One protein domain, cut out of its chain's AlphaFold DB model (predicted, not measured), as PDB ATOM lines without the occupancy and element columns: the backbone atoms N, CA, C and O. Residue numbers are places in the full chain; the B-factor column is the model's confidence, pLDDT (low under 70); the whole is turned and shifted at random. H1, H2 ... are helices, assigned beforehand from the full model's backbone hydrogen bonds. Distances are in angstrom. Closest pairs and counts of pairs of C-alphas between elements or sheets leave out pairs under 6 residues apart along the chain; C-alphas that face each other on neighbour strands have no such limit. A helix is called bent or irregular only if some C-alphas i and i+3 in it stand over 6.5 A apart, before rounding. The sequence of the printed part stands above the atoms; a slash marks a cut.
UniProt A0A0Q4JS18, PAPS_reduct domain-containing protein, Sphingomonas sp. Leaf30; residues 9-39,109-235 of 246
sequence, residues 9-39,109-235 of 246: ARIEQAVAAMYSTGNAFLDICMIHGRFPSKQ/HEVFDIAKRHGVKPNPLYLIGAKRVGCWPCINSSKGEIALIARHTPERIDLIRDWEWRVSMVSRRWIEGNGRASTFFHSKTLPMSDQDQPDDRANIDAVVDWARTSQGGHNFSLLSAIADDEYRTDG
ATOM      1  N   ALA A   9     139.125 137.177 133.551       87.44
ATOM      2  CA  ALA A   9     139.003 136.865 132.117       87.44
ATOM      3  C   ALA A   9     140.322 137.041 131.336       87.44
ATOM      4  O   ALA A   9     140.635 136.316 130.398       87.44
ATOM      5  N   ARG A  10     141.124 138.018 131.750       84.00
ATOM      6  CA  ARG A  10     142.421 138.373 131.166       84.00
ATOM      7  C   ARG A  10     143.524 137.405 131.614       84.00
ATOM      8  O   ARG A  10     144.411 137.080 130.831       84.00
ATOM      9  N   ILE A  11     143.439 136.911 132.851       88.19
ATOM     10  CA  ILE A  11     144.290 135.822 133.350       88.19
ATOM     11  C   ILE A  11     143.977 134.531 132.589       88.19
ATOM     12  O   ILE A  11     144.894 133.871 132.114       88.19
ATOM     13  N   GLU A  12     142.698 134.197 132.416       91.06
ATOM     14  CA  GLU A  12     142.252 133.012 131.674       91.06
ATOM     15  C   GLU A  12     142.735 133.032 130.219       91.06
ATOM     16  O   GLU A  12     143.253 132.027 129.736       91.06
ATOM     17  N   GLN A  13     142.665 134.185 129.542       87.62
ATOM     18  CA  GLN A  13     143.234 134.364 128.200       87.62
ATOM     19  C   GLN A  13     144.744 134.098 128.162       87.62
ATOM     20  O   GLN A  13     145.223 133.392 127.276       87.62
ATOM     21  N   ALA A  14     145.495 134.636 129.126       89.81
ATOM     22  CA  ALA A  14     146.937 134.427 129.203       89.81
ATOM     23  C   ALA A  14     147.289 132.958 129.471       89.81
ATOM     24  O   ALA A  14     148.179 132.411 128.828       89.81
ATOM     25  N   VAL A  15     146.561 132.301 130.379       91.88
ATOM     26  CA  VAL A  15     146.722 130.868 130.663       91.88
ATOM     27  C   VAL A  15     146.412 130.033 129.420       91.88
ATOM     28  O   VAL A  15     147.176 129.131 129.102       91.88
ATOM     29  N   ALA A  16     145.352 130.360 128.677       92.38
ATOM     30  CA  ALA A  16     145.009 129.673 127.432       92.38
ATOM     31  C   ALA A  16     146.063 129.869 126.324       92.38
ATOM     32  O   ALA A  16     146.246 128.990 125.485       92.38
ATOM     33  N   ALA A  17     146.770 131.003 126.323       91.75
ATOM     34  CA  ALA A  17     147.859 131.282 125.390       91.75
ATOM     35  C   ALA A  17     149.197 130.624 125.784       91.75
ATOM     36  O   ALA A  17     150.113 130.590 124.963       91.75
ATOM     37  N   MET A  18     149.331 130.099 127.008       93.75
ATOM     38  CA  MET A  18     150.540 129.425 127.487       93.75
ATOM     39  C   MET A  18     150.548 127.943 127.092       93.75
ATOM     40  O   MET A  18     149.730 127.151 127.548       93.75
ATOM     41  N   TYR A  19     151.532 127.549 126.290       93.31
ATOM     42  CA  TYR A  19     151.811 126.160 125.917       93.31
ATOM     43  C   TYR A  19     153.301 126.013 125.585       93.31
ATOM     44  O   TYR A  19     153.978 127.010 125.335       93.31
ATOM     45  N   SER A  20     153.829 124.784 125.573       95.12
ATOM     46  CA  SER A  20     155.202 124.569 125.098       95.12
ATOM     47  C   SER A  20     155.244 124.646 123.579       95.12
ATOM     48  O   SER A  20     154.555 123.904 122.878       95.12
ATOM     49  N   THR A  21     156.075 125.545 123.068       95.00
ATOM     50  CA  THR A  21     156.206 125.819 121.636       95.00
ATOM     51  C   THR A  21     157.204 124.891 120.944       95.00
ATOM     52  O   THR A  21     157.351 124.943 119.725       95.00
ATOM     53  N   GLY A  22     157.933 124.070 121.710       94.38
ATOM     54  CA  GLY A  22     159.080 123.299 121.224       94.38
ATOM     55  C   GLY A  22     160.350 124.140 121.037       94.38
ATOM     56  O   GLY A  22     161.396 123.605 120.669       94.38
ATOM     57  N   ASN A  23     160.297 125.447 121.319       94.69
ATOM     58  CA  ASN A  23     161.448 126.338 121.302       94.69
ATOM     59  C   ASN A  23     161.715 126.887 122.707       94.69
ATOM     60  O   ASN A  23     161.027 127.792 123.175       94.69
ATOM     61  N   ALA A  24     162.776 126.395 123.354       93.88
ATOM     62  CA  ALA A  24     163.110 126.767 124.730       93.88
ATOM     63  C   ALA A  24     163.296 128.283 124.935       93.88
ATOM     64  O   ALA A  24     162.966 128.807 125.993       93.88
ATOM     65  N   PHE A  25     163.812 129.011 123.937       95.12
ATOM     66  CA  PHE A  25     163.961 130.461 124.055       95.12
ATOM     67  C   PHE A  25     162.602 131.165 124.077       95.12
ATOM     68  O   PHE A  25     162.397 132.050 124.909       95.12
ATOM     69  N   LEU A  26     161.691 130.775 123.183       96.06
ATOM     70  CA  LEU A  26     160.342 131.336 123.135       96.06
ATOM     71  C   LEU A  26     159.558 130.984 124.401       96.06
ATOM     72  O   LEU A  26     158.981 131.882 125.007       96.06
ATOM     73  N   ASP A  27     159.622 129.726 124.846       96.00
ATOM     74  CA  ASP A  27     158.952 129.256 126.066       96.00
ATOM     75  C   ASP A  27     159.394 130.078 127.285       96.00
ATOM     76  O   ASP A  27     158.563 130.576 128.044       96.00
ATOM     77  N   ILE A  28     160.702 130.319 127.436       95.81
ATOM     78  CA  ILE A  28     161.221 131.171 128.513       95.81
ATOM     79  C   ILE A  28     160.737 132.623 128.344       95.81
ATOM     80  O   ILE A  28     160.338 133.250 129.323       95.81
ATOM     81  N   CYS A  29     160.714 133.183 127.130       96.06
ATOM     82  CA  CYS A  29     160.183 134.537 126.923       96.06
ATOM     83  C   CYS A  29     158.696 134.644 127.300       96.06
ATOM     84  O   CYS A  29     158.289 135.651 127.879       96.06
ATOM     85  N   MET A  30     157.904 133.605 127.017       95.88
ATOM     86  CA  MET A  30     156.495 133.521 127.403       95.88
ATOM     87  C   MET A  30     156.331 133.428 128.925       95.88
ATOM     88  O   MET A  30     155.555 134.193 129.491       95.88
ATOM     89  N   ILE A  31     157.130 132.599 129.608       94.50
ATOM     90  CA  ILE A  31     157.146 132.498 131.081       94.50
ATOM     91  C   ILE A  31     157.479 133.848 131.731       94.50
ATOM     92  O   ILE A  31     156.842 134.251 132.703       94.50
ATOM     93  N   HIS A  32     158.464 134.570 131.193       93.75
ATOM     94  CA  HIS A  32     158.836 135.900 131.690       93.75
ATOM     95  C   HIS A  32     157.875 137.008 131.231       93.75
ATOM     96  O   HIS A  32     157.956 138.130 131.740       93.75
ATOM     97  N   GLY A  33     156.996 136.732 130.260       93.06
ATOM     98  CA  GLY A  33     156.096 137.704 129.638       93.06
ATOM     99  C   GLY A  33     156.819 138.870 128.958       93.06
ATOM    100  O   GLY A  33     156.298 139.985 128.955       93.06
ATOM    101  N   ARG A  34     158.056 138.660 128.485       93.25
ATOM    102  CA  ARG A  34     158.894 139.659 127.794       93.25
ATOM    103  C   ARG A  34     160.116 139.006 127.151       93.25
ATOM    104  O   ARG A  34     160.523 137.918 127.539       93.25
ATOM    105  N   PHE A  35     160.794 139.742 126.275       94.50
ATOM    106  CA  PHE A  35     162.111 139.365 125.756       94.50
ATOM    107  C   PHE A  35     163.259 139.745 126.714       94.50
ATOM    108  O   PHE A  35     163.112 140.631 127.576       94.50
ATOM    109  N   PRO A  36     164.422 139.071 126.613       94.50
ATOM    110  CA  PRO A  36     165.578 139.376 127.447       94.50
ATOM    111  C   PRO A  36     166.180 140.731 127.082       94.50
ATOM    112  O   PRO A  36     166.090 141.205 125.954       94.50
ATOM    113  N   SER A  37     166.855 141.351 128.047       91.25
ATOM    114  CA  SER A  37     167.512 142.647 127.863       91.25
ATOM    115  C   SER A  37     168.992 142.572 128.222       91.25
ATOM    116  O   SER A  37     169.476 141.587 128.785       91.25
ATOM    117  N   LYS A  38     169.737 143.647 127.946       86.06
ATOM    118  CA  LYS A  38     171.136 143.773 128.386       86.06
ATOM    119  C   LYS A  38     171.301 143.636 129.901       86.06
ATOM    120  O   LYS A  38     172.362 143.200 130.333       86.06
ATOM    121  N   GLN A  39     170.289 144.012 130.680       87.06
ATOM    122  CA  GLN A  39     170.318 143.935 132.142       87.06
ATOM    123  C   GLN A  39     169.745 142.610 132.649       87.06
ATOM    124  O   GLN A  39     170.324 142.003 133.541       87.06
ATOM    125  N   HIS A 109     191.991 135.643 112.853       93.56
ATOM    126  CA  HIS A 109     192.693 135.005 111.741       93.56
ATOM    127  C   HIS A 109     193.330 133.686 112.167       93.56
ATOM    128  O   HIS A 109     193.033 132.674 111.554       93.56
ATOM    129  N   GLU A 110     194.052 133.646 113.291       96.25
ATOM    130  CA  GLU A 110     194.656 132.397 113.787       96.25
ATOM    131  C   GLU A 110     193.615 131.295 114.051       96.25
ATOM    132  O   GLU A 110     193.865 130.120 113.781       96.25
ATOM    133  N   VAL A 111     192.418 131.659 114.532       95.56
ATOM    134  CA  VAL A 111     191.309 130.706 114.711       95.56
ATOM    135  C   VAL A 111     190.811 130.163 113.367       95.56
ATOM    136  O   VAL A 111     190.583 128.961 113.238       95.56
ATOM    137  N   PHE A 112     190.627 131.020 112.364       94.31
ATOM    138  CA  PHE A 112     190.195 130.569 111.039       94.31
ATOM    139  C   PHE A 112     191.293 129.797 110.301       94.31
ATOM    140  O   PHE A 112     190.990 128.805 109.641       94.31
ATOM    141  N   ASP A 113     192.557 130.173 110.477       95.06
ATOM    142  CA  ASP A 113     193.711 129.500 109.884       95.06
ATOM    143  C   ASP A 113     193.882 128.093 110.453       95.06
ATOM    144  O   ASP A 113     194.074 127.144 109.687       95.06
ATOM    145  N   ILE A 114     193.742 127.911 111.776       96.00
ATOM    146  CA  ILE A 114     193.779 126.563 112.355       96.00
ATOM    147  C   ILE A 114     192.599 125.726 111.856       96.00
ATOM    148  O   ILE A 114     192.770 124.552 111.535       96.00
ATOM    149  N   ALA A 115     191.407 126.323 111.750       94.94
ATOM    150  CA  ALA A 115     190.216 125.618 111.301       94.94
ATOM    151  C   ALA A 115     190.408 125.147 109.855       94.94
ATOM    152  O   ALA A 115     190.237 123.963 109.566       94.94
ATOM    153  N   LYS A 116     190.895 126.039 108.984       94.94
ATOM    154  CA  LYS A 116     191.244 125.745 107.592       94.94
ATOM    155  C   LYS A 116     192.313 124.658 107.492       94.94
ATOM    156  O   LYS A 116     192.129 123.711 106.732       94.94
ATOM    157  N   ARG A 117     193.385 124.737 108.292       97.06
ATOM    158  CA  ARG A 117     194.450 123.717 108.348       97.06
ATOM    159  C   ARG A 117     193.902 122.321 108.655       97.06
ATOM    160  O   ARG A 117     194.431 121.343 108.140       97.06
ATOM    161  N   HIS A 118     192.859 122.231 109.475       97.19
ATOM    162  CA  HIS A 118     192.213 120.971 109.850       97.19
ATOM    163  C   HIS A 118     190.953 120.645 109.031       97.19
ATOM    164  O   HIS A 118     190.225 119.719 109.382       97.19
ATOM    165  N   GLY A 119     190.674 121.377 107.948       96.12
ATOM    166  CA  GLY A 119     189.509 121.133 107.090       96.12
ATOM    167  C   GLY A 119     188.158 121.452 107.744       96.12
ATOM    168  O   GLY A 119     187.117 121.023 107.249       96.12
ATOM    169  N   VAL A 120     188.147 122.207 108.846       95.38
ATOM    170  CA  VAL A 120     186.927 122.662 109.518       95.38
ATOM    171  C   VAL A 120     186.401 123.897 108.796       95.38
ATOM    172  O   VAL A 120     187.029 124.957 108.799       95.38
ATOM    173  N   LYS A 121     185.224 123.768 108.181       93.25
ATOM    174  CA  LYS A 121     184.567 124.883 107.494       93.25
ATOM    175  C   LYS A 121     184.023 125.901 108.507       93.25
ATOM    176  O   LYS A 121     183.445 125.490 109.519       93.25
ATOM    177  N   PRO A 122     184.161 127.216 108.254       92.25
ATOM    178  CA  PRO A 122     183.547 128.230 109.100       92.25
ATOM    179  C   PRO A 122     182.018 128.142 109.020       92.25
ATOM    180  O   PRO A 122     181.453 127.620 108.058       92.25
ATOM    181  N   ASN A 123     181.331 128.690 110.025       92.94
ATOM    182  CA  ASN A 123     179.878 128.811 109.960       92.94
ATOM    183  C   ASN A 123     179.476 129.658 108.728       92.94
ATOM    184  O   ASN A 123     180.029 130.750 108.571       92.94
ATOM    185  N   PRO A 124     178.505 129.221 107.898       92.25
ATOM    186  CA  PRO A 124     178.094 129.945 106.691       92.25
ATOM    187  C   PRO A 124     177.684 131.403 106.925       92.25
ATOM    188  O   PRO A 124     177.868 132.241 106.048       92.25
ATOM    189  N   LEU A 125     177.196 131.748 108.122       92.31
ATOM    190  CA  LEU A 125     176.842 133.127 108.461       92.31
ATOM    191  C   LEU A 125     178.050 134.079 108.400       92.31
ATOM    192  O   LEU A 125     177.894 135.252 108.068       92.31
ATOM    193  N   TYR A 126     179.270 133.586 108.646       92.19
ATOM    194  CA  TYR A 126     180.485 134.388 108.469       92.19
ATOM    195  C   TYR A 126     180.770 134.730 107.002       92.19
ATOM    196  O   TYR A 126     181.466 135.713 106.747       92.19
ATOM    197  N   LEU A 127     180.254 133.950 106.046       90.31
ATOM    198  CA  LEU A 127     180.443 134.176 104.608       90.31
ATOM    199  C   LEU A 127     179.519 135.277 104.083       90.31
ATOM    200  O   LEU A 127     179.896 136.017 103.180       90.31
ATOM    201  N   ILE A 128     178.358 135.455 104.713       88.56
ATOM    202  CA  ILE A 128     177.434 136.556 104.414       88.56
ATOM    203  C   ILE A 128     177.732 137.811 105.249       88.56
ATOM    204  O   ILE A 128     176.925 138.721 105.307       88.56
ATOM    205  N   GLY A 129     178.881 137.891 105.927       88.75
ATOM    206  CA  GLY A 129     179.298 139.111 106.631       88.75
ATOM    207  C   GLY A 129     178.836 139.231 108.086       88.75
ATOM    208  O   GLY A 129     179.055 140.276 108.710       88.75
ATOM    209  N   ALA A 130     178.260 138.177 108.683       90.94
ATOM    210  CA  ALA A 130     177.997 138.173 110.121       90.94
ATOM    211  C   ALA A 130     179.322 138.240 110.896       90.94
ATOM    212  O   ALA A 130     180.242 137.461 110.661       90.94
ATOM    213  N   LYS A 131     179.419 139.166 111.855       89.50
ATOM    214  CA  LYS A 131     180.626 139.330 112.686       89.50
ATOM    215  C   LYS A 131     180.624 138.406 113.897       89.50
ATOM    216  O   LYS A 131     181.673 137.973 114.358       89.50
ATOM    217  N   ARG A 132     179.450 138.099 114.447       87.62
ATOM    218  CA  ARG A 132     179.303 137.165 115.567       87.62
ATOM    219  C   ARG A 132     178.174 136.205 115.271       87.62
ATOM    220  O   ARG A 132     177.061 136.627 114.979       87.62
ATOM    221  N   VAL A 133     178.462 134.920 115.420       89.62
ATOM    222  CA  VAL A 133     177.470 133.866 115.234       89.62
ATOM    223  C   VAL A 133     177.064 133.314 116.595       89.62
ATOM    224  O   VAL A 133     177.898 132.934 117.413       89.62
ATOM    225  N   GLY A 134     175.761 133.321 116.852       87.44
ATOM    226  CA  GLY A 134     175.145 132.855 118.087       87.44
ATOM    227  C   GLY A 134     173.643 132.728 117.869       87.44
ATOM    228  O   GLY A 134     173.210 132.073 116.929       87.44
ATOM    229  N   CYS A 135     172.843 133.397 118.700       90.75
ATOM    230  CA  CYS A 135     171.432 133.616 118.375       90.75
ATOM    231  C   CYS A 135     171.329 134.431 117.071       90.75
ATOM    232  O   CYS A 135     172.085 135.391 116.905       90.75
ATOM    233  N   TRP A 136     170.402 134.075 116.178       91.56
ATOM    234  CA  TRP A 136     170.241 134.716 114.871       91.56
ATOM    235  C   TRP A 136     168.785 135.160 114.644       91.56
ATOM    236  O   TRP A 136     167.976 134.339 114.202       91.56
ATOM    237  N   PRO A 137     168.429 136.424 114.966       92.50
ATOM    238  CA  PRO A 137     169.231 137.455 115.643       92.50
ATOM    239  C   PRO A 137     169.452 137.208 117.140       92.50
ATOM    240  O   PRO A 137     168.761 136.435 117.802       92.50
ATOM    241  N   CYS A 138     170.399 137.953 117.707       93.06
ATOM    242  CA  CYS A 138     170.490 138.189 119.141       93.06
ATOM    243  C   CYS A 138     169.760 139.495 119.486       93.06
ATOM    244  O   CYS A 138     169.801 140.445 118.713       93.06
ATOM    245  N   ILE A 139     169.216 139.626 120.700       91.94
ATOM    246  CA  ILE A 139     168.689 140.913 121.208       91.94
ATOM    247  C   ILE A 139     169.739 142.044 121.226       91.94
ATOM    248  O   ILE A 139     169.407 143.214 121.376       91.94
ATOM    249  N   ASN A 140     171.028 141.695 121.109       90.38
ATOM    250  CA  ASN A 140     172.154 142.625 121.001       90.38
ATOM    251  C   ASN A 140     172.714 142.732 119.572       90.38
ATOM    252  O   ASN A 140     173.868 143.148 119.420       90.38
ATOM    253  N   SER A 141     171.973 142.288 118.554       91.75
ATOM    254  CA  SER A 141     172.370 142.468 117.159       91.75
ATOM    255  C   SER A 141     172.524 143.957 116.852       91.75
ATOM    256  O   SER A 141     171.734 144.796 117.283       91.75
ATOM    257  N   SER A 142     173.594 144.287 116.143       89.69
ATOM    258  CA  SER A 142     173.852 145.637 115.653       89.69
ATOM    259  C   SER A 142     172.924 145.997 114.492       89.69
ATOM    260  O   SER A 142     172.360 145.120 113.842       89.69
ATOM    261  N   LYS A 143     172.838 147.295 114.174       89.62
ATOM    262  CA  LYS A 143     172.106 147.804 113.004       89.62
ATOM    263  C   LYS A 143     172.466 147.050 111.716       89.62
ATOM    264  O   LYS A 143     171.584 146.620 110.982       89.62
ATOM    265  N   GLY A 144     173.764 146.840 111.482       89.00
ATOM    266  CA  GLY A 144     174.256 146.118 110.306       89.00
ATOM    267  C   GLY A 144     173.883 144.634 110.305       89.00
ATOM    268  O   GLY A 144     173.503 144.111 109.266       89.00
ATOM    269  N   GLU A 145     173.930 143.960 111.460       91.25
ATOM    270  CA  GLU A 145     173.489 142.559 111.571       91.25
ATOM    271  C   GLU A 145     171.980 142.424 111.325       91.25
ATOM    272  O   GLU A 145     171.563 141.477 110.675       91.25
ATOM    273  N   ILE A 146     171.161 143.375 111.785       92.75
ATOM    274  CA  ILE A 146     169.711 143.376 111.523       92.75
ATOM    275  C   ILE A 146     169.432 143.553 110.026       92.75
ATOM    276  O   ILE A 146     168.651 142.788 109.465       92.75
ATOM    277  N   ALA A 147     170.100 144.506 109.365       90.75
ATOM    278  CA  ALA A 147     169.972 144.692 107.918       90.75
ATOM    279  C   ALA A 147     170.389 143.428 107.147       90.75
ATOM    280  O   ALA A 147     169.720 143.023 106.200       90.75
ATOM    281  N   LEU A 148     171.461 142.768 107.596       90.50
ATOM    282  CA  LEU A 148     171.932 141.520 107.010       90.50
ATOM    283  C   LEU A 148     170.906 140.386 107.160       90.50
ATOM    284  O   LEU A 148     170.641 139.663 106.207       90.50
ATOM    285  N   ILE A 149     170.290 140.258 108.335       92.50
ATOM    286  CA  ILE A 149     169.237 139.266 108.602       92.50
ATOM    287  C   ILE A 149     168.020 139.518 107.719       92.50
ATOM    288  O   ILE A 149     167.511 138.579 107.119       92.50
ATOM    289  N   ALA A 150     167.582 140.772 107.607       92.06
ATOM    290  CA  ALA A 150     166.441 141.139 106.775       92.06
ATOM    291  C   ALA A 150     166.681 140.866 105.282       92.06
ATOM    292  O   ALA A 150     165.730 140.584 104.558       92.06
ATOM    293  N   ARG A 151     167.938 140.945 104.826       89.12
ATOM    294  CA  ARG A 151     168.325 140.642 103.442       89.12
ATOM    295  C   ARG A 151     168.423 139.143 103.177       89.12
ATOM    296  O   ARG A 151     167.828 138.663 102.222       89.12
ATOM    297  N   HIS A 152     169.179 138.418 104.001       88.69
ATOM    298  CA  HIS A 152     169.565 137.031 103.712       88.69
ATOM    299  C   HIS A 152     168.675 135.972 104.366       88.69
ATOM    300  O   HIS A 152     168.715 134.819 103.950       88.69
ATOM    301  N   THR A 153     167.926 136.332 105.408       90.31
ATOM    302  CA  THR A 153     167.055 135.414 106.162       90.31
ATOM    303  C   THR A 153     165.741 136.110 106.552       90.31
ATOM    304  O   THR A 153     165.471 136.278 107.749       90.31
ATOM    305  N   PRO A 154     164.938 136.604 105.587       92.19
ATOM    306  CA  PRO A 154     163.692 137.321 105.875       92.19
ATOM    307  C   PRO A 154     162.690 136.480 106.680       92.19
ATOM    308  O   PRO A 154     161.978 137.018 107.522       92.19
ATOM    309  N   GLU A 155     162.712 135.153 106.547       94.56
ATOM    310  CA  GLU A 155     161.890 134.233 107.338       94.56
ATOM    311  C   GLU A 155     162.167 134.331 108.849       94.56
ATOM    312  O   GLU A 155     161.305 134.029 109.677       94.56
ATOM    313  N   ARG A 156     163.362 134.795 109.246       94.19
ATOM    314  CA  ARG A 156     163.665 135.087 110.653       94.19
ATOM    315  C   ARG A 156     162.919 136.309 111.158       94.19
ATOM    316  O   ARG A 156     162.567 136.332 112.332       94.19
ATOM    317  N   ILE A 157     162.674 137.299 110.304       95.00
ATOM    318  CA  ILE A 157     161.873 138.476 110.652       95.00
ATOM    319  C   ILE A 157     160.424 138.056 110.896       95.00
ATOM    320  O   ILE A 157     159.852 138.431 111.918       95.00
ATOM    321  N   ASP A 158     159.876 137.195 110.038       95.62
ATOM    322  CA  ASP A 158     158.520 136.663 110.203       95.62
ATOM    323  C   ASP A 158     158.370 135.854 111.495       95.62
ATOM    324  O   ASP A 158     157.407 136.037 112.241       95.62
ATOM    325  N   LEU A 159     159.366 135.020 111.807       95.62
ATOM    326  CA  LEU A 159     159.410 134.266 113.057       95.62
ATOM    327  C   LEU A 159     159.412 135.191 114.282       95.62
ATOM    328  O   LEU A 159     158.691 134.945 115.243       95.62
ATOM    329  N   ILE A 160     160.212 136.258 114.261       95.81
ATOM    330  CA  ILE A 160     160.261 137.214 115.375       95.81
ATOM    331  C   ILE A 160     158.936 137.957 115.503       95.81
ATOM    332  O   ILE A 160     158.480 138.149 116.624       95.81
ATOM    333  N   ARG A 161     158.297 138.332 114.390       94.69
ATOM    334  CA  ARG A 161     156.986 138.994 114.402       94.69
ATOM    335  C   ARG A 161     155.936 138.130 115.106       94.69
ATOM    336  O   ARG A 161     155.204 138.620 115.964       94.69
ATOM    337  N   ASP A 162     155.909 136.834 114.798       95.19
ATOM    338  CA  ASP A 162     155.058 135.858 115.488       95.19
ATOM    339  C   ASP A 162     155.419 135.740 116.979       95.19
ATOM    340  O   ASP A 162     154.536 135.741 117.839       95.19
ATOM    341  N   TRP A 163     156.709 135.719 117.320       95.81
ATOM    342  CA  TRP A 163     157.146 135.666 118.716       95.81
ATOM    343  C   TRP A 163     156.740 136.913 119.504       95.81
ATOM    344  O   TRP A 163     156.296 136.784 120.644       95.81
ATOM    345  N   GLU A 164     156.878 138.108 118.924       94.31
ATOM    346  CA  GLU A 164     156.449 139.368 119.542       94.31
ATOM    347  C   GLU A 164     154.969 139.306 119.909       94.31
ATOM    348  O   GLU A 164     154.591 139.623 121.040       94.31
ATOM    349  N   TRP A 165     154.134 138.788 119.009       92.19
ATOM    350  CA  TRP A 165     152.714 138.586 119.275       92.19
ATOM    351  C   TRP A 165     152.460 137.556 120.390       92.19
ATOM    352  O   TRP A 165     151.763 137.864 121.361       92.19
ATOM    353  N   ARG A 166     153.071 136.366 120.322       94.25
ATOM    354  CA  ARG A 166     152.865 135.294 121.320       94.25
ATOM    355  C   ARG A 166     153.276 135.702 122.724       94.25
ATOM    356  O   ARG A 166     152.527 135.493 123.674       94.25
ATOM    357  N   VAL A 167     154.446 136.321 122.856       94.75
ATOM    358  CA  VAL A 167     154.943 136.799 124.151       94.75
ATOM    359  C   VAL A 167     154.070 137.942 124.669       94.75
ATOM    360  O   VAL A 167     153.825 138.025 125.872       94.75
ATOM    361  N   SER A 168     153.536 138.793 123.784       91.75
ATOM    362  CA  SER A 168     152.601 139.850 124.180       91.75
ATOM    363  C   SER A 168     151.349 139.284 124.837       91.75
ATOM    364  O   SER A 168     150.998 139.757 125.914       91.75
ATOM    365  N   MET A 169     150.732 138.244 124.267       90.00
ATOM    366  CA  MET A 169     149.486 137.658 124.790       90.00
ATOM    367  C   MET A 169     149.577 137.189 126.245       90.00
ATOM    368  O   MET A 169     148.588 137.244 126.973       90.00
ATOM    369  N   VAL A 170     150.760 136.754 126.674       91.75
ATOM    370  CA  VAL A 170     151.015 136.262 128.037       91.75
ATOM    371  C   VAL A 170     151.674 137.321 128.927       91.75
ATOM    372  O   VAL A 170     151.882 137.111 130.122       91.75
ATOM    373  N   SER A 171     151.993 138.494 128.372       90.06
ATOM    374  CA  SER A 171     152.628 139.582 129.108       90.06
ATOM    375  C   SER A 171     151.623 140.346 129.964       90.06
ATOM    376  O   SER A 171     150.581 140.808 129.501       90.06
ATOM    377  N   ARG A 172     151.985 140.602 131.223       84.00
ATOM    378  CA  ARG A 172     151.159 141.403 132.136       84.00
ATOM    379  C   ARG A 172     150.782 142.775 131.558       84.00
ATOM    380  O   ARG A 172     149.663 143.231 131.755       84.00
ATOM    381  N   ARG A 173     151.701 143.423 130.831       79.75
ATOM    382  CA  ARG A 173     151.487 144.763 130.248       79.75
ATOM    383  C   ARG A 173     150.404 144.776 129.172       79.75
ATOM    384  O   ARG A 173     149.618 145.720 129.126       79.75
ATOM    385  N   TRP A 174     150.365 143.740 128.340       79.75
ATOM    386  CA  TRP A 174     149.302 143.541 127.362       79.75
ATOM    387  C   TRP A 174     147.972 143.281 128.061       79.75
ATOM    388  O   TRP A 174     146.972 143.948 127.800       79.75
ATOM    389  N   ILE A 175     148.000 142.366 129.029       72.38
ATOM    390  CA  ILE A 175     146.828 141.925 129.774       72.38
ATOM    391  C   ILE A 175     146.215 143.076 130.593       72.38
ATOM    392  O   ILE A 175     145.002 143.150 130.728       72.38
ATOM    393  N   GLU A 176     146.991 144.031 131.109       73.38
ATOM    394  CA  GLU A 176     146.455 145.210 131.811       73.38
ATOM    395  C   GLU A 176     145.712 146.194 130.882       73.38
ATOM    396  O   GLU A 176     144.997 147.069 131.369       73.38
ATOM    397  N   GLY A 177     145.741 145.987 129.560       62.53
ATOM    398  CA  GLY A 177     145.007 146.798 128.583       62.53
ATOM    399  C   GLY A 177     145.763 148.035 128.115       62.53
ATOM    400  O   GLY A 177     145.189 148.871 127.429       62.53
ATOM    401  N   ASN A 178     147.054 148.137 128.442       65.25
ATOM    402  CA  ASN A 178     147.905 149.228 127.969       65.25
ATOM    403  C   ASN A 178     148.308 149.057 126.492       65.25
ATOM    404  O   ASN A 178     149.038 149.897 125.981       65.25
ATOM    405  N   GLY A 179     147.920 147.954 125.832       64.06
ATOM    406  CA  GLY A 179     148.209 147.674 124.416       64.06
ATOM    407  C   GLY A 179     149.694 147.490 124.080       64.06
ATOM    408  O   GLY A 179     150.047 147.291 122.923       64.06
ATOM    409  N   ARG A 180     150.576 147.544 125.085       70.94
ATOM    410  CA  ARG A 180     152.029 147.512 124.900       70.94
ATOM    411  C   ARG A 180     152.486 146.104 124.557       70.94
ATOM    412  O   ARG A 180     152.511 145.233 125.431       70.94
ATOM    413  N   ALA A 181     152.858 145.911 123.298       80.00
ATOM    414  CA  ALA A 181     153.448 144.673 122.826       80.00
ATOM    415  C   ALA A 181     154.800 144.406 123.509       80.00
ATOM    416  O   ALA A 181     155.567 145.315 123.834       80.00
ATOM    417  N   SER A 182     155.099 143.131 123.724       89.06
ATOM    418  CA  SER A 182     156.442 142.662 124.028       89.06
ATOM    419  C   SER A 182     157.243 142.619 122.736       89.06
ATOM    420  O   SER A 182     156.924 141.851 121.836       89.06
ATOM    421  N   THR A 183     158.293 143.429 122.662       90.94
ATOM    422  CA  THR A 183     159.112 143.562 121.458       90.94
ATOM    423  C   THR A 183     160.468 142.895 121.643       90.94
ATOM    424  O   THR A 183     161.055 142.930 122.732       90.94
ATOM    425  N   PHE A 184     160.975 142.259 120.588       93.19
ATOM    426  CA  PHE A 184     162.225 141.503 120.632       93.19
ATOM    427  C   PHE A 184     163.423 142.430 120.836       93.19
ATOM    428  O   PHE A 184     164.322 142.153 121.636       93.19
ATOM    429  N   PHE A 185     163.411 143.564 120.137       90.75
ATOM    430  CA  PHE A 185     164.338 144.664 120.353       90.75
ATOM    431  C   PHE A 185     163.678 145.733 121.223       90.75
ATOM    432  O   PHE A 185     162.504 146.059 121.073       90.75
ATOM    433  N   HIS A 186     164.439 146.302 122.155       83.12
ATOM    434  CA  HIS A 186     163.914 147.349 123.028       83.12
ATOM    435  C   HIS A 186     163.583 148.599 122.205       83.12
ATOM    436  O   HIS A 186     164.390 148.995 121.369       83.12
ATOM    437  N   SER A 187     162.488 149.289 122.527       73.56
ATOM    438  CA  SER A 187     162.094 150.581 121.935       73.56
ATOM    439  C   SER A 187     163.211 151.612 121.749       73.56
ATOM    440  O   SER A 187     163.284 152.253 120.711       73.56
ATOM    441  N   LYS A 188     164.165 151.698 122.686       75.56
ATOM    442  CA  LYS A 188     165.345 152.578 122.595       75.56
ATOM    443  C   LYS A 188     166.310 152.249 121.443       75.56
ATOM    444  O   LYS A 188     167.305 152.946 121.273       75.56
ATOM    445  N   THR A 189     166.083 151.156 120.721       75.88
ATOM    446  CA  THR A 189     166.828 150.804 119.503       75.88
ATOM    447  C   THR A 189     166.462 151.744 118.356       75.88
ATOM    448  O   THR A 189     167.320 152.059 117.536       75.88
ATOM    449  N   LEU A 190     165.212 152.213 118.320       75.06
ATOM    450  CA  LEU A 190     164.732 153.165 117.331       75.06
ATOM    451  C   LEU A 190     165.060 154.604 117.771       75.06
ATOM    452  O   LEU A 190     165.016 154.902 118.970       75.06
ATOM    453  N   PRO A 191     165.389 155.507 116.831       68.31
ATOM    454  CA  PRO A 191     165.481 156.932 117.112       68.31
ATOM    455  C   PRO A 191     164.092 157.436 117.509       68.31
ATOM    456  O   PRO A 191     163.124 157.256 116.777       68.31
ATOM    457  N   MET A 192     164.003 158.037 118.691       61.81
ATOM    458  CA  MET A 192     162.775 158.635 119.210       61.81
ATOM    459  C   MET A 192     162.654 160.064 118.674       61.81
ATOM    460  O   MET A 192     163.633 160.809 118.757       61.81
ATOM    461  N   SER A 193     161.486 160.471 118.175       55.28
ATOM    462  CA  SER A 193     161.148 161.898 118.098       55.28
ATOM    463  C   SER A 193     160.485 162.358 119.402       55.28
ATOM    464  O   SER A 193     159.912 161.545 120.130       55.28
ATOM    465  N   ASP A 194     160.525 163.663 119.693       51.12
ATOM    466  CA  ASP A 194     159.897 164.253 120.891       51.12
ATOM    467  C   ASP A 194     158.367 164.050 120.949       51.12
ATOM    468  O   ASP A 194     157.754 164.250 121.996       51.12
ATOM    469  N   GLN A 195     157.740 163.646 119.836       52.84
ATOM    470  CA  GLN A 195     156.298 163.403 119.720       52.84
ATOM    471  C   GLN A 195     155.915 161.916 119.817       52.84
ATOM    472  O   GLN A 195     154.727 161.602 119.889       52.84
ATOM    473  N   ASP A 196     156.885 160.997 119.828       51.84
ATOM    474  CA  ASP A 196     156.609 159.560 119.823       51.84
ATOM    475  C   ASP A 196     156.418 159.013 121.246       51.84
ATOM    476  O   ASP A 196     157.279 159.164 122.120       51.84
ATOM    477  N   GLN A 197     155.320 158.284 121.482       52.69
ATOM    478  CA  GLN A 197     155.246 157.413 122.654       52.69
ATOM    479  C   GLN A 197     156.174 156.198 122.441       52.69
ATOM    480  O   GLN A 197     156.090 155.550 121.398       52.69
ATOM    481  N   PRO A 198     157.040 155.840 123.414       51.16
ATOM    482  CA  PRO A 198     158.100 154.839 123.227       51.16
ATOM    483  C   PRO A 198     157.653 153.448 122.771       51.16
ATOM    484  O   PRO A 198     158.467 152.701 122.236       51.16
ATOM    485  N   ASP A 199     156.400 153.072 123.023       53.19
ATOM    486  CA  ASP A 199     155.939 151.689 122.883       53.19
ATOM    487  C   ASP A 199     155.044 151.453 121.652       53.19
ATOM    488  O   ASP A 199     154.801 150.298 121.313       53.19
ATOM    489  N   ASP A 200     154.628 152.497 120.926       52.38
ATOM    490  CA  ASP A 200     153.654 152.358 119.826       52.38
ATOM    491  C   ASP A 200     154.282 151.899 118.493       52.38
ATOM    492  O   ASP A 200     153.566 151.578 117.546       52.38
ATOM    493  N   ARG A 201     155.621 151.849 118.394       56.31
ATOM    494  CA  ARG A 201     156.335 151.523 117.137       56.31
ATOM    495  C   ARG A 201     157.455 150.491 117.246       56.31
ATOM    496  O   ARG A 201     158.072 150.178 116.239       56.31
ATOM    497  N   ALA A 202     157.763 149.956 118.421       69.81
ATOM    498  CA  ALA A 202     159.006 149.206 118.630       69.81
ATOM    499  C   ALA A 202     158.998 147.743 118.135       69.81
ATOM    500  O   ALA A 202     159.681 146.917 118.726       69.81
ATOM    501  N   ASN A 203     158.237 147.399 117.095       87.00
ATOM    502  CA  ASN A 203     158.188 146.032 116.569       87.00
ATOM    503  C   ASN A 203     159.383 145.715 115.653       87.00
ATOM    504  O   ASN A 203     160.169 146.594 115.278       87.00
ATOM    505  N   ILE A 204     159.517 144.443 115.281       91.94
ATOM    506  CA  ILE A 204     160.602 143.994 114.410       91.94
ATOM    507  C   ILE A 204     160.624 144.711 113.053       91.94
ATOM    508  O   ILE A 204     161.708 145.029 112.568       91.94
ATOM    509  N   ASP A 205     159.467 145.020 112.467       90.62
ATOM    510  CA  ASP A 205     159.380 145.662 111.150       90.62
ATOM    511  C   ASP A 205     159.961 147.080 111.179       90.62
ATOM    512  O   ASP A 205     160.829 147.418 110.374       90.62
ATOM    513  N   ALA A 206     159.601 147.874 112.189       88.88
ATOM    514  CA  ALA A 206     160.169 149.204 112.388       88.88
ATOM    515  C   ALA A 206     161.685 149.154 112.631       88.88
ATOM    516  O   ALA A 206     162.431 150.032 112.190       88.88
ATOM    517  N   VAL A 207     162.170 148.117 113.319       90.69
ATOM    518  CA  VAL A 207     163.604 147.902 113.562       90.69
ATOM    519  C   VAL A 207     164.340 147.515 112.279       90.69
ATOM    520  O   VAL A 207     165.471 147.960 112.075       90.69
ATOM    521  N   VAL A 208     163.709 146.743 111.395       90.94
ATOM    522  CA  VAL A 208     164.239 146.420 110.063       90.94
ATOM    523  C   VAL A 208     164.288 147.664 109.177       90.94
ATOM    524  O   VAL A 208     165.325 147.926 108.560       90.94
ATOM    525  N   ASP A 209     163.230 148.471 109.159       88.69
ATOM    526  CA  ASP A 209     163.196 149.724 108.399       88.69
ATOM    527  C   ASP A 209     164.272 150.688 108.888       88.69
ATOM    528  O   ASP A 209     165.073 151.196 108.096       88.69
ATOM    529  N   TRP A 210     164.390 150.854 110.206       88.00
ATOM    530  CA  TRP A 210     165.485 151.611 110.796       88.00
ATOM    531  C   TRP A 210     166.844 151.039 110.394       88.00
ATOM    532  O   TRP A 210     167.739 151.809 110.049       88.00
ATOM    533  N   ALA A 211     167.030 149.719 110.390       88.25
ATOM    534  CA  ALA A 211     168.298 149.105 110.014       88.25
ATOM    535  C   ALA A 211     168.728 149.420 108.570       88.25
ATOM    536  O   ALA A 211     169.930 149.514 108.309       88.25
ATOM    537  N   ARG A 212     167.777 149.683 107.664       84.50
ATOM    538  CA  ARG A 212     168.032 150.102 106.273       84.50
ATOM    539  C   ARG A 212     168.391 151.582 106.109       84.50
ATOM    540  O   ARG A 212     168.841 151.987 105.037       84.50
ATOM    541  N   THR A 213     168.234 152.403 107.143       83.06
ATOM    542  CA  THR A 213     168.583 153.833 107.084       83.06
ATOM    543  C   THR A 213     170.088 154.094 107.236       83.06
ATOM    544  O   THR A 213     170.835 153.281 107.789       83.06
ATOM    545  N   SER A 214     170.552 155.261 106.791       76.12
ATOM    546  CA  SER A 214     171.909 155.774 106.981       76.12
ATOM    547  C   SER A 214     172.215 156.072 108.458       76.12
ATOM    548  O   SER A 214     171.399 155.841 109.362       76.12
ATOM    549  N   GLN A 215     173.417 156.586 108.744       65.31
ATOM    550  CA  GLN A 215     173.728 157.086 110.085       65.31
ATOM    551  C   GLN A 215     172.729 158.179 110.500       65.31
ATOM    552  O   GLN A 215     172.282 158.962 109.665       65.31
ATOM    553  N   GLY A 216     172.329 158.171 111.774       62.03
ATOM    554  CA  GLY A 216     171.276 159.041 112.312       62.03
ATOM    555  C   GLY A 216     169.868 158.438 112.281       62.03
ATOM    556  O   GLY A 216     169.044 158.826 113.092       62.03
ATOM    557  N   GLY A 217     169.593 157.431 111.444       66.06
ATOM    558  CA  GLY A 217     168.319 156.703 111.513       66.06
ATOM    559  C   GLY A 217     167.149 157.314 110.731       66.06
ATOM    560  O   GLY A 217     166.048 156.786 110.828       66.06
ATOM    561  N   HIS A 218     167.373 158.404 109.987       63.09
ATOM    562  CA  HIS A 218     166.297 159.211 109.390       63.09
ATOM    563  C   HIS A 218     166.132 159.053 107.869       63.09
ATOM    564  O   HIS A 218     165.015 159.157 107.376       63.09
ATOM    565  N   ASN A 219     167.209 158.780 107.124       74.06
ATOM    566  CA  ASN A 219     167.174 158.669 105.658       74.06
ATOM    567  C   ASN A 219     167.499 157.243 105.220       74.06
ATOM    568  O   ASN A 219     168.429 156.647 105.759       74.06
ATOM    569  N   PHE A 220     166.800 156.691 104.227       72.50
ATOM    570  CA  PHE A 220     167.175 155.393 103.658       72.50
ATOM    571  C   PHE A 220     168.576 155.444 103.038       72.50
ATOM    572  O   PHE A 220     168.957 156.414 102.383       72.50
ATOM    573  N   SER A 221     169.369 154.402 103.284       79.00
ATOM    574  CA  SER A 221     170.729 154.306 102.761       79.00
ATOM    575  C   SER A 221     170.698 153.841 101.306       79.00
ATOM    576  O   SER A 221     170.302 152.708 101.033       79.00
ATOM    577  N   LEU A 222     171.175 154.682 100.383       77.62
ATOM    578  CA  LEU A 222     171.332 154.312  98.971       77.62
ATOM    579  C   LEU A 222     172.238 153.079  98.805       77.62
ATOM    580  O   LEU A 222     171.923 152.186  98.030       77.62
ATOM    581  N   LEU A 223     173.309 152.985  99.602       77.31
ATOM    582  CA  LEU A 223     174.201 151.820  99.612       77.31
ATOM    583  C   LEU A 223     173.476 150.538 100.042       77.31
ATOM    584  O   LEU A 223     173.742 149.468  99.506       77.31
ATOM    585  N   SER A 224     172.552 150.641 101.002       75.44
ATOM    586  CA  SER A 224     171.761 149.486 101.433       75.44
ATOM    587  C   SER A 224     170.768 149.060 100.355       75.44
ATOM    588  O   SER A 224     170.556 147.867 100.185       75.44
ATOM    589  N   ALA A 225     170.189 150.018  99.623       77.50
ATOM    590  CA  ALA A 225     169.281 149.737  98.516       77.50
ATOM    591  C   ALA A 225     169.995 149.049  97.342       77.50
ATOM    592  O   ALA A 225     169.466 148.081  96.813       77.50
ATOM    593  N   ILE A 226     171.207 149.499  96.994       79.31
ATOM    594  CA  ILE A 226     172.043 148.855  95.969       79.31
ATOM    595  C   ILE A 226     172.380 147.419  96.383       79.31
ATOM    596  O   ILE A 226     172.131 146.497  95.622       79.31
ATOM    597  N   ALA A 227     172.841 147.207  97.620       76.69
ATOM    598  CA  ALA A 227     173.153 145.863  98.111       76.69
ATOM    599  C   ALA A 227     171.923 144.930  98.166       76.69
ATOM    600  O   ALA A 227     172.052 143.716  98.013       76.69
ATOM    601  N   ASP A 228     170.727 145.472  98.425       77.81
ATOM    602  CA  ASP A 228     169.475 144.709  98.368       77.81
ATOM    603  C   ASP A 228     169.101 144.340  96.921       77.81
ATOM    604  O   ASP A 228     168.527 143.275  96.705       77.81
ATOM    605  N   ASP A 229     169.389 145.210  95.951       78.38
ATOM    606  CA  ASP A 229     169.153 144.966  94.524       78.38
ATOM    607  C   ASP A 229     170.129 143.925  93.965       78.38
ATOM    608  O   ASP A 229     169.680 142.906  93.446       78.38
ATOM    609  N   GLU A 230     171.431 144.094  94.219       75.81
ATOM    610  CA  GLU A 230     172.489 143.138  93.858       75.81
ATOM    611  C   GLU A 230     172.189 141.730  94.390       75.81
ATOM    612  O   GLU A 230     172.318 140.736  93.676       75.81
ATOM    613  N   TYR A 231     171.713 141.621  95.636       77.94
ATOM    614  CA  TYR A 231     171.315 140.331  96.201       77.94
ATOM    615  C   TYR A 231     170.131 139.691  95.462       77.94
ATOM    616  O   TYR A 231     170.070 138.467  95.341       77.94
ATOM    617  N   ARG A 232     169.172 140.492  94.982       76.81
ATOM    618  CA  ARG A 232     168.008 139.989  94.236       76.81
ATOM    619  C   ARG A 232     168.374 139.564  92.819       76.81
ATOM    620  O   ARG A 232     167.783 138.602  92.334       76.81
ATOM    621  N   THR A 233     169.292 140.272  92.165       76.12
ATOM    622  CA  THR A 233     169.722 139.972  90.793       76.12
ATOM    623  C   THR A 233     170.731 138.833  90.736       76.12
ATOM    624  O   THR A 233     170.525 137.890  89.973       76.12
ATOM    625  N   ASP A 234     171.775 138.879  91.565       73.12
ATOM    626  CA  ASP A 234     172.957 138.014  91.433       73.12
ATOM    627  C   ASP A 234     173.079 136.966  92.555       73.12
ATOM    628  O   ASP A 234     173.923 136.066  92.499       73.12
ATOM    629  N   GLY A 235     172.215 137.034  93.572       70.00
ATOM    630  CA  GLY A 235     172.247 136.145  94.731       70.00
ATOM    631  C   GLY A 235     173.297 136.540  95.778       70.00
ATOM    632  O   GLY A 235     173.810 137.655  95.819       70.00
TER     633      GLY A 235
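AT A GLANCE: This is residues 9 to 39 and 109 to 235 of the 246 residues of the protein "PAPS_reduct domain-containing protein" of Sphingomonas sp. Leaf30 (UniProt A0A0Q4JS18). One long helix, H5, makes the core of a loose helical body: H1 and H2 pack on the part near its last residue, while H4 and H7 meet it near its first residue. H6 turns off beyond its last residue, H8 lies beyond H4 and H7, and far out at the other end H3 is reached by a long link, with residues 113 to 119 sticking out free. The printed part has 158 residues, with eight named helices, H1 to H8 in that order, and no named strand, and its class is all helix. It is only just loose, close to compact, with a radius of gyration of the C-alphas of 18.4 A and spans of 60 by 40 by 32 A.

HOW THE PARTS SIT: H1, residues 9 to 17, touches H5, residues 154 to 170, at a steep tilt of 38 degrees, opposite ways; the closest C-alphas are those of Ala 14 and Val 170, 4.6 A apart. H5 is the hub, touching four helices. H2, residues 24 to 32, touches H5 with Met 30 and Val 167 closest, their C-alphas 4.9 A apart, at a shallow tilt of 32 degrees, the same way. H3, residues 109 to 117, touches no helix. H4, residues 143 to 152, and H5 touch only at the corner, the C-alphas of Ala 150 and Ile 157 being closest at 6.6 A. H6, residues 172 to 178, touches H1, the closest C-alphas being those of Arg 10 and Ile 175, 5.8 A apart; it is irregular, with C-alphas 175 and 178 7.6 A apart. H7, residues 204 to 212, touches H4 about perpendicular at 76 degrees, with the C-alphas of Lys 143 and Ala 211 closest at 5.0 A. H7 also touches H5, the C-alphas of Arg 161 and Ile 204 being closest at 6.2 A. H8, residues 222 to 234, is close to H4 but not clearly touching; the C-alphas of Arg 151 and Asp 228 are closest at 6.6 A. Every O i to N i+4 pair is within hydrogen-bond range in H1, H2, H3, H4, H7 and H8; H5 has 12 of 13, and H6 has 1 of 3, beside 2 of 4 O i to N i+3 pairs.

IN THESE COORDINATES: H1 begins at C-alpha 9, (139.003, 136.865, 132.117). H5 is 25.6 A long, H8 18.0 A and H4 14.5 A. H8 ends at C-alpha 234, (172.957, 138.014, 91.433).

THE WHOLE: The C-alphas farthest apart, those of Ala 9 and Arg 117, are 61.7 A apart. Residues 40 to 108 are cut out, and C-alphas 39 and 109 are 31.6 A apart. The links H3 to H4 and H6 to H7 are long. Confidence is under 70 at residues 177 to 179, 191 to 202 and 215 to 218.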